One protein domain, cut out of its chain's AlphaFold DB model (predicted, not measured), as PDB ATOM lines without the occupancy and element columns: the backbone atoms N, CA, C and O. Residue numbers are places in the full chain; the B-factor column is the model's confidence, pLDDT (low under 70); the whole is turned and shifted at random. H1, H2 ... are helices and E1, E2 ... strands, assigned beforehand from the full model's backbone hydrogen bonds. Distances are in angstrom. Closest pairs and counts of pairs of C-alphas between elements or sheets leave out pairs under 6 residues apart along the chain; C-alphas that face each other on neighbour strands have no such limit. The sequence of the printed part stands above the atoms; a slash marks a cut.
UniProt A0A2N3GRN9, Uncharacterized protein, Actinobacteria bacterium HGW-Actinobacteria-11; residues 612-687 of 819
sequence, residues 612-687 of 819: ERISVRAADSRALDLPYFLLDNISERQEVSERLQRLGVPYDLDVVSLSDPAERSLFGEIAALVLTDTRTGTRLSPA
ATOM      1  N   GLU A 612     155.839 178.439 154.112       74.69
ATOM      2  CA  GLU A 612     154.909 178.471 152.991       74.69
ATOM      3  C   GLU A 612     153.464 178.555 153.506       74.69
ATOM      4  O   GLU A 612     153.138 178.093 154.603       74.69
ATOM      5  N   ARG A 613     152.563 179.150 152.713       79.69
ATOM      6  CA  ARG A 613     151.139 179.236 153.089       79.69
ATOM      7  C   ARG A 613     150.496 177.856 153.218       79.69
ATOM      8  O   ARG A 613     149.553 177.690 153.987       79.69
ATOM      9  N   ILE A 614     150.970 176.916 152.412       80.44
ATOM     10  CA  ILE A 614     150.489 175.547 152.306       80.44
ATOM     11  C   ILE A 614     151.725 174.681 152.112       80.44
ATOM     12  O   ILE A 614     152.542 174.992 151.251       80.44
ATOM     13  N   SER A 615     151.828 173.603 152.874       75.25
ATOM     14  CA  SER A 615     152.883 172.605 152.732       75.25
ATOM     15  C   SER A 615     152.287 171.282 152.265       75.25
ATOM     16  O   SER A 615     151.112 171.000 152.517       75.25
ATOM     17  N   VAL A 616     153.097 170.499 151.549       74.81
ATOM     18  CA  VAL A 616     152.770 169.150 151.064       74.81
ATOM     19  C   VAL A 616     153.784 168.180 151.661       74.81
ATOM     20  O   VAL A 616     154.984 168.436 151.579       74.81
ATOM     21  N   ARG A 617     153.315 167.071 152.249       70.25
ATOM     22  CA  ARG A 617     154.166 166.130 152.987       70.25
ATOM     23  C   ARG A 617     155.105 165.440 152.001       70.25
ATOM     24  O   ARG A 617     154.683 164.551 151.262       70.25
ATOM     25  N   ALA A 618     156.365 165.863 151.964       59.34
ATOM     26  CA  ALA A 618     157.393 165.219 151.153       59.34
ATOM     27  C   ALA A 618     157.944 163.986 151.887       59.34
ATOM     28  O   ALA A 618     158.101 163.996 153.104       59.34
ATOM     29  N   ALA A 619     158.258 162.917 151.153       49.28
ATOM     30  CA  ALA A 619     158.670 161.640 151.741       49.28
ATOM     31  C   ALA A 619     160.090 161.631 152.361       49.28
ATOM     32  O   ALA A 619     160.433 160.651 153.012       49.28
ATOM     33  N   ASP A 620     160.901 162.686 152.176       46.31
ATOM     34  CA  ASP A 620     162.362 162.635 152.393       46.31
ATOM     35  C   ASP A 620     162.997 163.869 153.090       46.31
ATOM     36  O   ASP A 620     164.213 164.074 153.016       46.31
ATOM     37  N   SER A 621     162.241 164.719 153.798       43.75
ATOM     38  CA  SER A 621     162.844 165.864 154.510       43.75
ATOM     39  C   SER A 621     163.421 165.455 155.878       43.75
ATOM     40  O   SER A 621     162.719 165.029 156.788       43.75
ATOM     41  N   ARG A 622     164.748 165.595 156.045       47.12
ATOM     42  CA  ARG A 622     165.460 165.392 157.332       47.12
ATOM     43  C   ARG A 622     165.384 166.606 158.279       47.12
ATOM     44  O   ARG A 622     165.858 166.526 159.411       47.12
ATOM     45  N   ALA A 623     164.842 167.730 157.810       54.56
ATOM     46  CA  ALA A 623     164.525 168.902 158.627       54.56
ATOM     47  C   ALA A 623     163.141 168.735 159.276       54.56
ATOM     48  O   ALA A 623     162.327 167.961 158.775       54.56
ATOM     49  N   LEU A 624     162.870 169.444 160.378       63.44
ATOM     50  CA  LEU A 624     161.544 169.428 160.992       63.44
ATOM     51  C   LEU A 624     160.534 170.028 160.005       63.44
ATOM     52  O   LEU A 624     160.523 171.239 159.781       63.44
ATOM     53  N   ASP A 625     159.693 169.186 159.405       75.38
ATOM     54  CA  ASP A 625     158.585 169.647 158.570       75.38
ATOM     55  C   ASP A 625     157.496 170.227 159.479       75.38
ATOM     56  O   ASP A 625     156.593 169.534 159.959       75.38
ATOM     57  N   LEU A 626     157.681 171.504 159.815       75.50
ATOM     58  CA  LEU A 626     157.022 172.174 160.926       75.50
ATOM     59  C   LEU A 626     155.486 172.039 160.917       75.50
ATOM     60  O   LEU A 626     154.931 171.705 161.967       75.50
ATOM     61  N   PRO A 627     154.773 172.238 159.789       78.56
ATOM     62  CA  PRO A 627     153.328 172.044 159.739       78.56
ATOM     63  C   PRO A 627     152.899 170.627 160.114       78.56
ATOM     64  O   PRO A 627     151.986 170.475 160.919       78.56
ATOM     65  N   TYR A 628     153.557 169.587 159.594       79.31
ATOM     66  CA  TYR A 628     153.178 168.201 159.896       79.31
ATOM     67  C   TYR A 628     153.595 167.784 161.292       79.31
ATOM     68  O   TYR A 628     152.821 167.121 161.974       79.31
ATOM     69  N   PHE A 629     154.768 168.220 161.752       77.25
ATOM     70  CA  PHE A 629     155.183 167.981 163.127       77.25
ATOM     71  C   PHE A 629     154.140 168.524 164.107       77.25
ATOM     72  O   PHE A 629     153.674 167.796 164.975       77.25
ATOM     73  N   LEU A 630     153.706 169.771 163.934       77.56
ATOM     74  CA  LEU A 630     152.699 170.381 164.803       77.56
ATOM     75  C   LEU A 630     151.284 169.840 164.566       77.56
ATOM     76  O   LEU A 630     150.440 169.939 165.459       77.56
ATOM     77  N   LEU A 631     150.996 169.292 163.380       80.56
ATOM     78  CA  LEU A 631     149.751 168.574 163.104       80.56
ATOM     79  C   LEU A 631     149.684 167.277 163.917       80.56
ATOM     80  O   LEU A 631     148.665 167.023 164.558       80.56
ATOM     81  N   ASP A 632     150.781 166.520 163.916       77.44
ATOM     82  CA  ASP A 632     150.916 165.219 164.575       77.44
ATOM     83  C   ASP A 632     151.119 165.361 166.106       77.44
ATOM     84  O   ASP A 632     150.805 164.436 166.855       77.44
ATOM     85  N   ASN A 633     151.584 166.525 166.589       75.06
ATOM     86  CA  ASN A 633     151.973 166.770 167.986       75.06
ATOM     87  C   ASN A 633     151.234 167.984 168.596       75.06
ATOM     88  O   ASN A 633     151.716 169.120 168.601       75.06
ATOM     89  N   ILE A 634     150.018 167.744 169.104       77.88
ATOM     90  CA  ILE A 634     149.123 168.800 169.624       77.88
ATOM     91  C   ILE A 634     149.692 169.482 170.883       77.88
ATOM     92  O   ILE A 634     149.532 170.692 171.039       77.88
ATOM     93  N   SER A 635     150.359 168.746 171.776       75.69
ATOM     94  CA  SER A 635     150.983 169.311 172.986       75.69
ATOM     95  C   SER A 635     152.075 170.329 172.649       75.69
ATOM     96  O   SER A 635     152.144 171.406 173.235       75.69
ATOM     97  N   GLU A 636     152.883 170.022 171.645       79.00
ATOM     98  CA  GLU A 636     154.008 170.819 171.182       79.00
ATOM     99  C   GLU A 636     153.518 172.095 170.493       79.00
ATOM    100  O   GLU A 636     154.129 173.149 170.632       79.00
ATOM    101  N   ARG A 637     152.363 172.042 169.820       83.00
ATOM    102  CA  ARG A 637     151.682 173.231 169.281       83.00
ATOM    103  C   ARG A 637     151.323 174.238 170.372       83.00
ATOM    104  O   ARG A 637     151.528 175.441 170.184       83.00
ATOM    105  N   GLN A 638     150.805 173.760 171.501       84.06
ATOM    106  CA  GLN A 638     150.499 174.629 172.633       84.06
ATOM    107  C   GLN A 638     151.782 175.218 173.230       84.06
ATOM    108  O   GLN A 638     151.862 176.429 173.419       84.06
ATOM    109  N   GLU A 639     152.813 174.397 173.435       85.31
ATOM    110  CA  GLU A 639     154.095 174.865 173.970       85.31
ATOM    111  C   GLU A 639     154.758 175.920 173.069       85.31
ATOM    112  O   GLU A 639     155.244 176.942 173.561       85.31
ATOM    113  N   VAL A 640     154.745 175.718 171.747       87.19
ATOM    114  CA  VAL A 640     155.271 176.697 170.785       87.19
ATOM    115  C   VAL A 640     154.490 178.008 170.868       87.19
ATOM    116  O   VAL A 640     155.105 179.072 170.889       87.19
ATOM    117  N   SER A 641     153.159 177.951 170.978       89.25
ATOM    118  CA  SER A 641     152.321 179.146 171.153       89.25
ATOM    119  C   SER A 641     152.674 179.898 172.441       89.25
ATOM    120  O   SER A 641     152.920 181.103 172.413       89.25
ATOM    121  N   GLU A 642     152.799 179.188 173.563       89.56
ATOM    122  CA  GLU A 642     153.176 179.776 174.854       89.56
ATOM    123  C   GLU A 642     154.575 180.413 174.816       89.56
ATOM    124  O   GLU A 642     154.791 181.499 175.360       89.56
ATOM    125  N   ARG A 643     155.543 179.771 174.150       90.25
ATOM    126  CA  ARG A 643     156.903 180.309 173.980       90.25
ATOM    127  C   ARG A 643     156.937 181.526 173.053       90.25
ATOM    128  O   ARG A 643     157.656 182.477 173.353       90.25
ATOM    129  N   LEU A 644     156.143 181.552 171.978       89.25
ATOM    130  CA  LEU A 644     155.990 182.742 171.129       89.25
ATOM    131  C   LEU A 644     155.437 183.920 171.937       89.25
ATOM    132  O   LEU A 644     156.006 185.012 171.909       89.25
ATOM    133  N   GLN A 645     154.388 183.696 172.728       89.38
ATOM    134  CA  GLN A 645     153.824 184.744 173.577       89.38
ATOM    135  C   GLN A 645     154.835 185.259 174.611       89.38
ATOM    136  O   GLN A 645     154.933 186.472 174.807       89.38
ATOM    137  N   ARG A 646     155.643 184.372 175.214       87.81
ATOM    138  CA  ARG A 646     156.739 184.756 176.127       87.81
ATOM    139  C   ARG A 646     157.819 185.610 175.458       87.81
ATOM    140  O   ARG A 646     158.373 186.479 176.118       87.81
ATOM    141  N   LEU A 647     158.065 185.426 174.160       86.50
ATOM    142  CA  LEU A 647     158.950 186.283 173.359       86.50
ATOM    143  C   LEU A 647     158.330 187.635 172.977       86.50
ATOM    144  O   LEU A 647     158.943 188.403 172.236       86.50
ATOM    145  N   GLY A 648     157.098 187.922 173.403       84.75
ATOM    146  CA  GLY A 648     156.369 189.118 172.987       84.75
ATOM    147  C   GLY A 648     155.767 189.012 171.583       84.75
ATOM    148  O   GLY A 648     155.460 190.037 170.975       84.75
ATOM    149  N   VAL A 649     155.589 187.793 171.061       86.50
ATOM    150  CA  VAL A 649     154.900 187.502 169.797       86.50
ATOM    151  C   VAL A 649     153.470 187.044 170.131       86.50
ATOM    152  O   VAL A 649     153.274 185.881 170.475       86.50
ATOM    153  N   PRO A 650     152.452 187.928 170.073       87.44
ATOM    154  CA  PRO A 650     151.124 187.676 170.640       87.44
ATOM    155  C   PRO A 650     150.241 186.828 169.708       87.44
ATOM    156  O   PRO A 650     149.118 187.224 169.394       87.44
ATOM    157  N   TYR A 651     150.742 185.683 169.248       88.62
ATOM    158  CA  TYR A 651     150.047 184.792 168.323       88.62
ATOM    159  C   TYR A 651     149.875 183.392 168.905       88.62
ATOM    160  O   TYR A 651     150.835 182.804 169.399       88.62
ATOM    161  N   ASP A 652     148.669 182.847 168.764       89.12
ATOM    162  CA  ASP A 652     148.418 181.417 168.928       89.12
ATOM    163  C   ASP A 652     148.688 180.699 167.611       89.12
ATOM    164  O   ASP A 652     148.170 181.096 166.560       89.12
ATOM    165  N   LEU A 653     149.503 179.649 167.667       88.69
ATOM    166  CA  LEU A 653     149.854 178.836 166.515       88.69
ATOM    167  C   LEU A 653     148.913 177.638 166.408       88.69
ATOM    168  O   LEU A 653     148.759 176.853 167.339       88.69
ATOM    169  N   ASP A 654     148.338 177.468 165.226       87.62
ATOM    170  CA  ASP A 654     147.488 176.342 164.883       87.62
ATOM    171  C   ASP A 654     147.889 175.726 163.539       87.62
ATOM    172  O   ASP A 654     148.582 176.347 162.728       87.62
ATOM    173  N   VAL A 655     147.447 174.492 163.294       87.50
ATOM    174  CA  VAL A 655     147.638 173.805 162.014       87.50
ATOM    175  C   VAL A 655     146.313 173.272 161.513       87.50
ATOM    176  O   VAL A 655     145.613 172.537 162.212       87.50
ATOM    177  N   VAL A 656     145.998 173.597 160.265       85.94
ATOM    178  CA  VAL A 656     144.812 173.106 159.568       85.94
ATOM    179  C   VAL A 656     145.239 172.064 158.542       85.94
ATOM    180  O   VAL A 656     146.041 172.357 157.656       85.94
ATOM    181  N   SER A 657     144.686 170.852 158.638       84.12
ATOM    182  CA  SER A 657     144.779 169.863 157.560       84.12
ATOM    183  C   SER A 657     143.782 170.230 156.462       84.12
ATOM    184  O   SER A 657     142.600 170.432 156.736       84.12
ATOM    185  N   LEU A 658     144.272 170.340 155.228       80.69
ATOM    186  CA  LEU A 658     143.478 170.698 154.049       80.69
ATOM    187  C   LEU A 658     143.148 169.485 153.166       80.69
ATOM    188  O   LEU A 658     142.420 169.631 152.188       80.69
ATOM    189  N   SER A 659     143.658 168.295 153.497       76.12
ATOM    190  CA  SER A 659     143.366 167.067 152.752       76.12
ATOM    191  C   SER A 659     142.087 166.394 153.239       76.12
ATOM    192  O   SER A 659     141.984 166.036 154.415       76.12
ATOM    193  N   ASP A 660     141.169 166.105 152.314       75.06
ATOM    194  CA  ASP A 660     140.082 165.155 152.564       75.06
ATOM    195  C   ASP A 660     140.685 163.757 152.812       75.06
ATOM    196  O   ASP A 660     141.479 163.291 151.986       75.06
ATOM    197  N   PRO A 661     140.341 163.064 153.917       71.12
ATOM    198  CA  PRO A 661     140.760 161.687 154.167       71.12
ATOM    199  C   PRO A 661     140.591 160.734 152.974       71.12
ATOM    200  O   PRO A 661     141.416 159.835 152.810       71.12
ATOM    201  N   ALA A 662     139.569 160.937 152.136       71.38
ATOM    202  CA  ALA A 662     139.306 160.127 150.948       71.38
ATOM    203  C   ALA A 662     140.262 160.416 149.772       71.38
ATOM    204  O   ALA A 662     140.523 159.520 148.970       71.38
ATOM    205  N   GLU A 663     140.814 161.631 149.680       69.25
ATOM    206  CA  GLU A 663     141.682 162.075 148.576       69.25
ATOM    207  C   GLU A 663     143.177 162.119 148.944       69.25
ATOM    208  O   GLU A 663     144.028 162.365 148.085       69.25
ATOM    209  N   ARG A 664     143.530 161.807 150.203       69.75
ATOM    210  CA  ARG A 664     144.925 161.715 150.694       69.75
ATOM    211  C   ARG A 664     145.822 160.820 149.834       69.75
ATOM    212  O   ARG A 664     147.018 161.071 149.739       69.75
ATOM    213  N   SER A 665     145.263 159.785 149.210       67.56
ATOM    214  CA  SER A 665     145.996 158.861 148.333       67.56
ATOM    215  C   SER A 665     146.389 159.467 146.980       67.56
ATOM    216  O   SER A 665     147.297 158.945 146.339       67.56
ATOM    217  N   LEU A 666     145.727 160.548 146.548       65.44
ATOM    218  CA  LEU A 666     145.955 161.204 145.256       65.44
ATOM    219  C   LEU A 666     146.881 162.418 145.369       65.44
ATOM    220  O   LEU A 666     147.740 162.606 144.511       65.44
ATOM    221  N   PHE A 667     146.712 163.232 146.413       66.94
ATOM    222  CA  PHE A 667     147.407 164.520 146.558       66.94
ATOM    223  C   PHE A 667     148.378 164.578 147.743       66.94
ATOM    224  O   PHE A 667     149.046 165.592 147.943       66.94
ATOM    225  N   GLY A 668     148.466 163.501 148.527       71.25
ATOM    226  CA  GLY A 668     149.195 163.497 149.789       71.25
ATOM    227  C   GLY A 668     148.457 164.249 150.901       71.25
ATOM    228  O   GLY A 668     147.320 164.710 150.757       71.25
ATOM    229  N   GLU A 669     149.106 164.343 152.059       75.19
ATOM    230  CA  GLU A 669     148.612 165.148 153.174       75.19
ATOM    231  C   GLU A 669     149.071 166.596 152.985       75.19
ATOM    232  O   GLU A 669     150.240 166.832 152.697       75.19
ATOM    233  N   ILE A 670     148.161 167.554 153.135       82.94
ATOM    234  CA  ILE A 670     148.359 168.990 152.934       82.94
ATOM    235  C   ILE A 670     148.029 169.681 154.253       82.94
ATOM    236  O   ILE A 670     146.960 169.452 154.828       82.94
ATOM    237  N   ALA A 671     148.938 170.527 154.729       84.12
ATOM    238  CA  ALA A 671     148.790 171.251 155.985       84.12
ATOM    239  C   ALA A 671     149.102 172.741 155.805       84.12
ATOM    240  O   ALA A 671     149.964 173.117 155.011       84.12
ATOM    241  N   ALA A 672     148.404 173.593 156.553       85.69
ATOM    242  CA  ALA A 672     148.643 175.031 156.591       85.69
ATOM    243  C   ALA A 672     148.779 175.511 158.038       85.69
ATOM    244  O   ALA A 672     147.925 175.221 158.880       85.69
ATOM    245  N   LEU A 673     149.839 176.271 158.313       87.31
ATOM    246  CA  LEU A 673     150.020 176.963 159.587       87.31
ATOM    247  C   LEU A 673     149.105 178.188 159.643       87.31
ATOM    248  O   LEU A 673     149.005 178.953 158.679       87.31
ATOM    249  N   VAL A 674     148.471 178.395 160.792       89.06
ATOM    250  CA  VAL A 674     147.599 179.537 161.058       89.06
ATOM    251  C   VAL A 674     148.049 180.206 162.346       89.06
ATOM    252  O   VAL A 674     148.135 179.565 163.385       89.06
ATOM    253  N   LEU A 675     148.315 181.505 162.281       89.56
ATOM    254  CA  LEU A 675     148.605 182.343 163.439       89.56
ATOM    255  C   LEU A 675     147.363 183.169 163.767       89.56
ATOM    256  O   LEU A 675     146.855 183.889 162.908       89.56
ATOM    257  N   THR A 676     146.873 183.083 164.998       91.81
ATOM    258  CA  THR A 676     145.755 183.907 165.473       91.81
ATOM    259  C   THR A 676     146.293 184.998 166.384       91.81
ATOM    260  O   THR A 676     146.844 184.695 167.437       91.81
ATOM    261  N   ASP A 677     146.161 186.266 165.988       90.12
ATOM    262  CA  ASP A 677     146.567 187.394 166.836       90.12
ATOM    263  C   ASP A 677     145.673 187.437 168.077       90.12
ATOM    264  O   ASP A 677     144.465 187.656 167.981       90.12
ATOM    265  N   THR A 678     146.263 187.245 169.251       89.62
ATOM    266  CA  THR A 678     145.544 187.181 170.534       89.62
ATOM    267  C   THR A 678     144.892 188.510 170.925       89.62
ATOM    268  O   THR A 678     143.976 188.535 171.744       89.62
ATOM    269  N   ARG A 679     145.314 189.632 170.324       90.44
ATOM    270  CA  ARG A 679     144.769 190.967 170.616       90.44
ATOM    271  C   ARG A 679     143.535 191.282 169.780       90.44
ATOM    272  O   ARG A 679     142.648 191.988 170.252       90.44
ATOM    273  N   THR A 680     143.497 190.814 168.531       92.25
ATOM    274  CA  THR A 680     142.435 191.155 167.564       92.25
ATOM    275  C   THR A 680     141.568 189.964 167.157       92.25
ATOM    276  O   THR A 680     140.520 190.161 166.546       92.25
ATOM    277  N   GLY A 681     141.998 188.733 167.445       89.50
ATOM    278  CA  GLY A 681     141.387 187.494 166.957       89.50
ATOM    279  C   GLY A 681     141.590 187.250 165.457       89.50
ATOM    280  O   GLY A 681     140.944 186.377 164.877       89.50
ATOM    281  N   THR A 682     142.440 188.037 164.788       90.94
ATOM    282  CA  THR A 682     142.659 187.919 163.343       90.94
ATOM    283  C   THR A 682     143.491 186.681 163.030       90.94
ATOM    284  O   THR A 682     144.581 186.514 163.570       90.94
ATOM    285  N   ARG A 683     142.991 185.833 162.125       90.62
ATOM    286  CA  ARG A 683     143.700 184.647 161.630       90.62
ATOM    287  C   ARG A 683     144.527 185.010 160.401       90.62
ATOM    288  O   ARG A 683     143.995 185.587 159.454       90.62
ATOM    289  N   LEU A 684     145.805 184.662 160.426       88.62
ATOM    290  CA  LEU A 684     146.806 185.010 159.423       88.62
ATOM    291  C   LEU A 684     147.615 183.768 159.039       88.62
ATOM    292  O   LEU A 684     147.764 182.842 159.836       88.62
ATOM    293  N   SER A 685     148.180 183.757 157.835       85.31
ATOM    294  CA  SER A 685     149.264 182.824 157.517       85.31
ATOM    295  C   SER A 685     150.582 183.345 158.113       85.31
ATOM    296  O   SER A 685     150.755 184.563 158.200       85.31
ATOM    297  N   PRO A 686     151.568 182.490 158.447       80.56
ATOM    298  CA  PRO A 686     152.920 182.959 158.763       80.56
ATOM    299  C   PRO A 686     153.581 183.770 157.637       80.56
ATOM    300  O   PRO A 686     154.509 184.530 157.892       80.56
ATOM    301  N   ALA A 687     153.091 183.647 156.400       79.81
ATOM    302  CA  ALA A 687     153.506 184.498 155.286       79.81
ATOM    303  C   ALA A 687     152.962 185.943 155.375       79.81
ATOM    304  O   ALA A 687     153.446 186.817 154.660       79.81
TER     305      ALA A 687
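AT A GLANCE: This is residues 612 to 687 of the 819 residues of an uncharacterized protein of Actinobacteria bacterium HGW-Actinobacteria-11 (UniProt A0A2N3GRN9). A long two-stranded ribbon, E1 beside E2, has two helices packed on one side of it, H2 over E1 and the shorter H1 over both strands, while the little helix H3 caps the far end in the connection from E1 to E2. The unnamed residues 612 to 625 make a wide loop leading from beside E2 to H1, and the last residues fold back so that residues 683 to 684 pair with E2. The printed part has 76 residues, with three named helices and two named strands in the order H1, H2, E1, H3, E2; the sheet is antiparallel, and the class is mixed, helices and strands. It is only just compact, close to loose, with a radius of gyration of the C-alphas of 13.3 A, and elongated, spanning 40 by 26 by 21 A.

HOW THE PARTS SIT: E1, residues 651 to 657, and E2, residues 670 to 677, are antiparallel neighbours with 157 degrees between their directions. N 654 and O 674 are 2.8 A apart and N 672 and O 656 are 2.9 A apart, both within hydrogen-bond range. Two short antiparallel pairings join E2: residues 615 to 616 with 670 to 671, and residues 683 to 684 with 675 to 676. The closest C-alphas of H2, residues 634 to 646, and E1 are those of Ser 641 and Asp 652, 5.0 A apart; H2 and E2 are apart. For H1, residues 626 to 632, the closest C-alphas are those of Leu 631 and Val 655 of E1, at 5.7 A, and those of Pro 627 and Leu 673 of E2, at 5.9 A. H1 and H2 only just touch, and only at the corner by their link, with 3 pairs of C-alphas within 8 A; the closest are those of Leu 630 and Arg 637, 5.4 A apart. Their lines stand at a steep tilt of 46 degrees, opposite ways. H3, residues 664 to 667, is apart from H1 and H2. In H1 and H2 every O i to N i+4 pair is within hydrogen-bond range; H3 is too short for such a pair.

IN THESE COORDINATES: E1 is 19.1 A long from first to last C-alpha, beginning at C-alpha 651 (150.047, 184.792, 168.323). E2 is 23.1 A long and ends at C-alpha 677 (146.567, 187.394, 166.836). H2 measures 18.8 A, H1 9.9 A and H3 5.6 A; H1 begins at C-alpha 626 (157.022, 172.174, 160.926).

THE WHOLE: The two C-alphas farthest apart, those of Gly 648 and Leu 666, are 40.7 A apart, while those of Glu 612 and Ala 687, the first and last printed, are 6.6 A apart. The printed part has no cut, and no link between named elements is long. The mean pLDDT of the printed part is 79.2, and residues 618 to 624 and 663 to 667 are under 70.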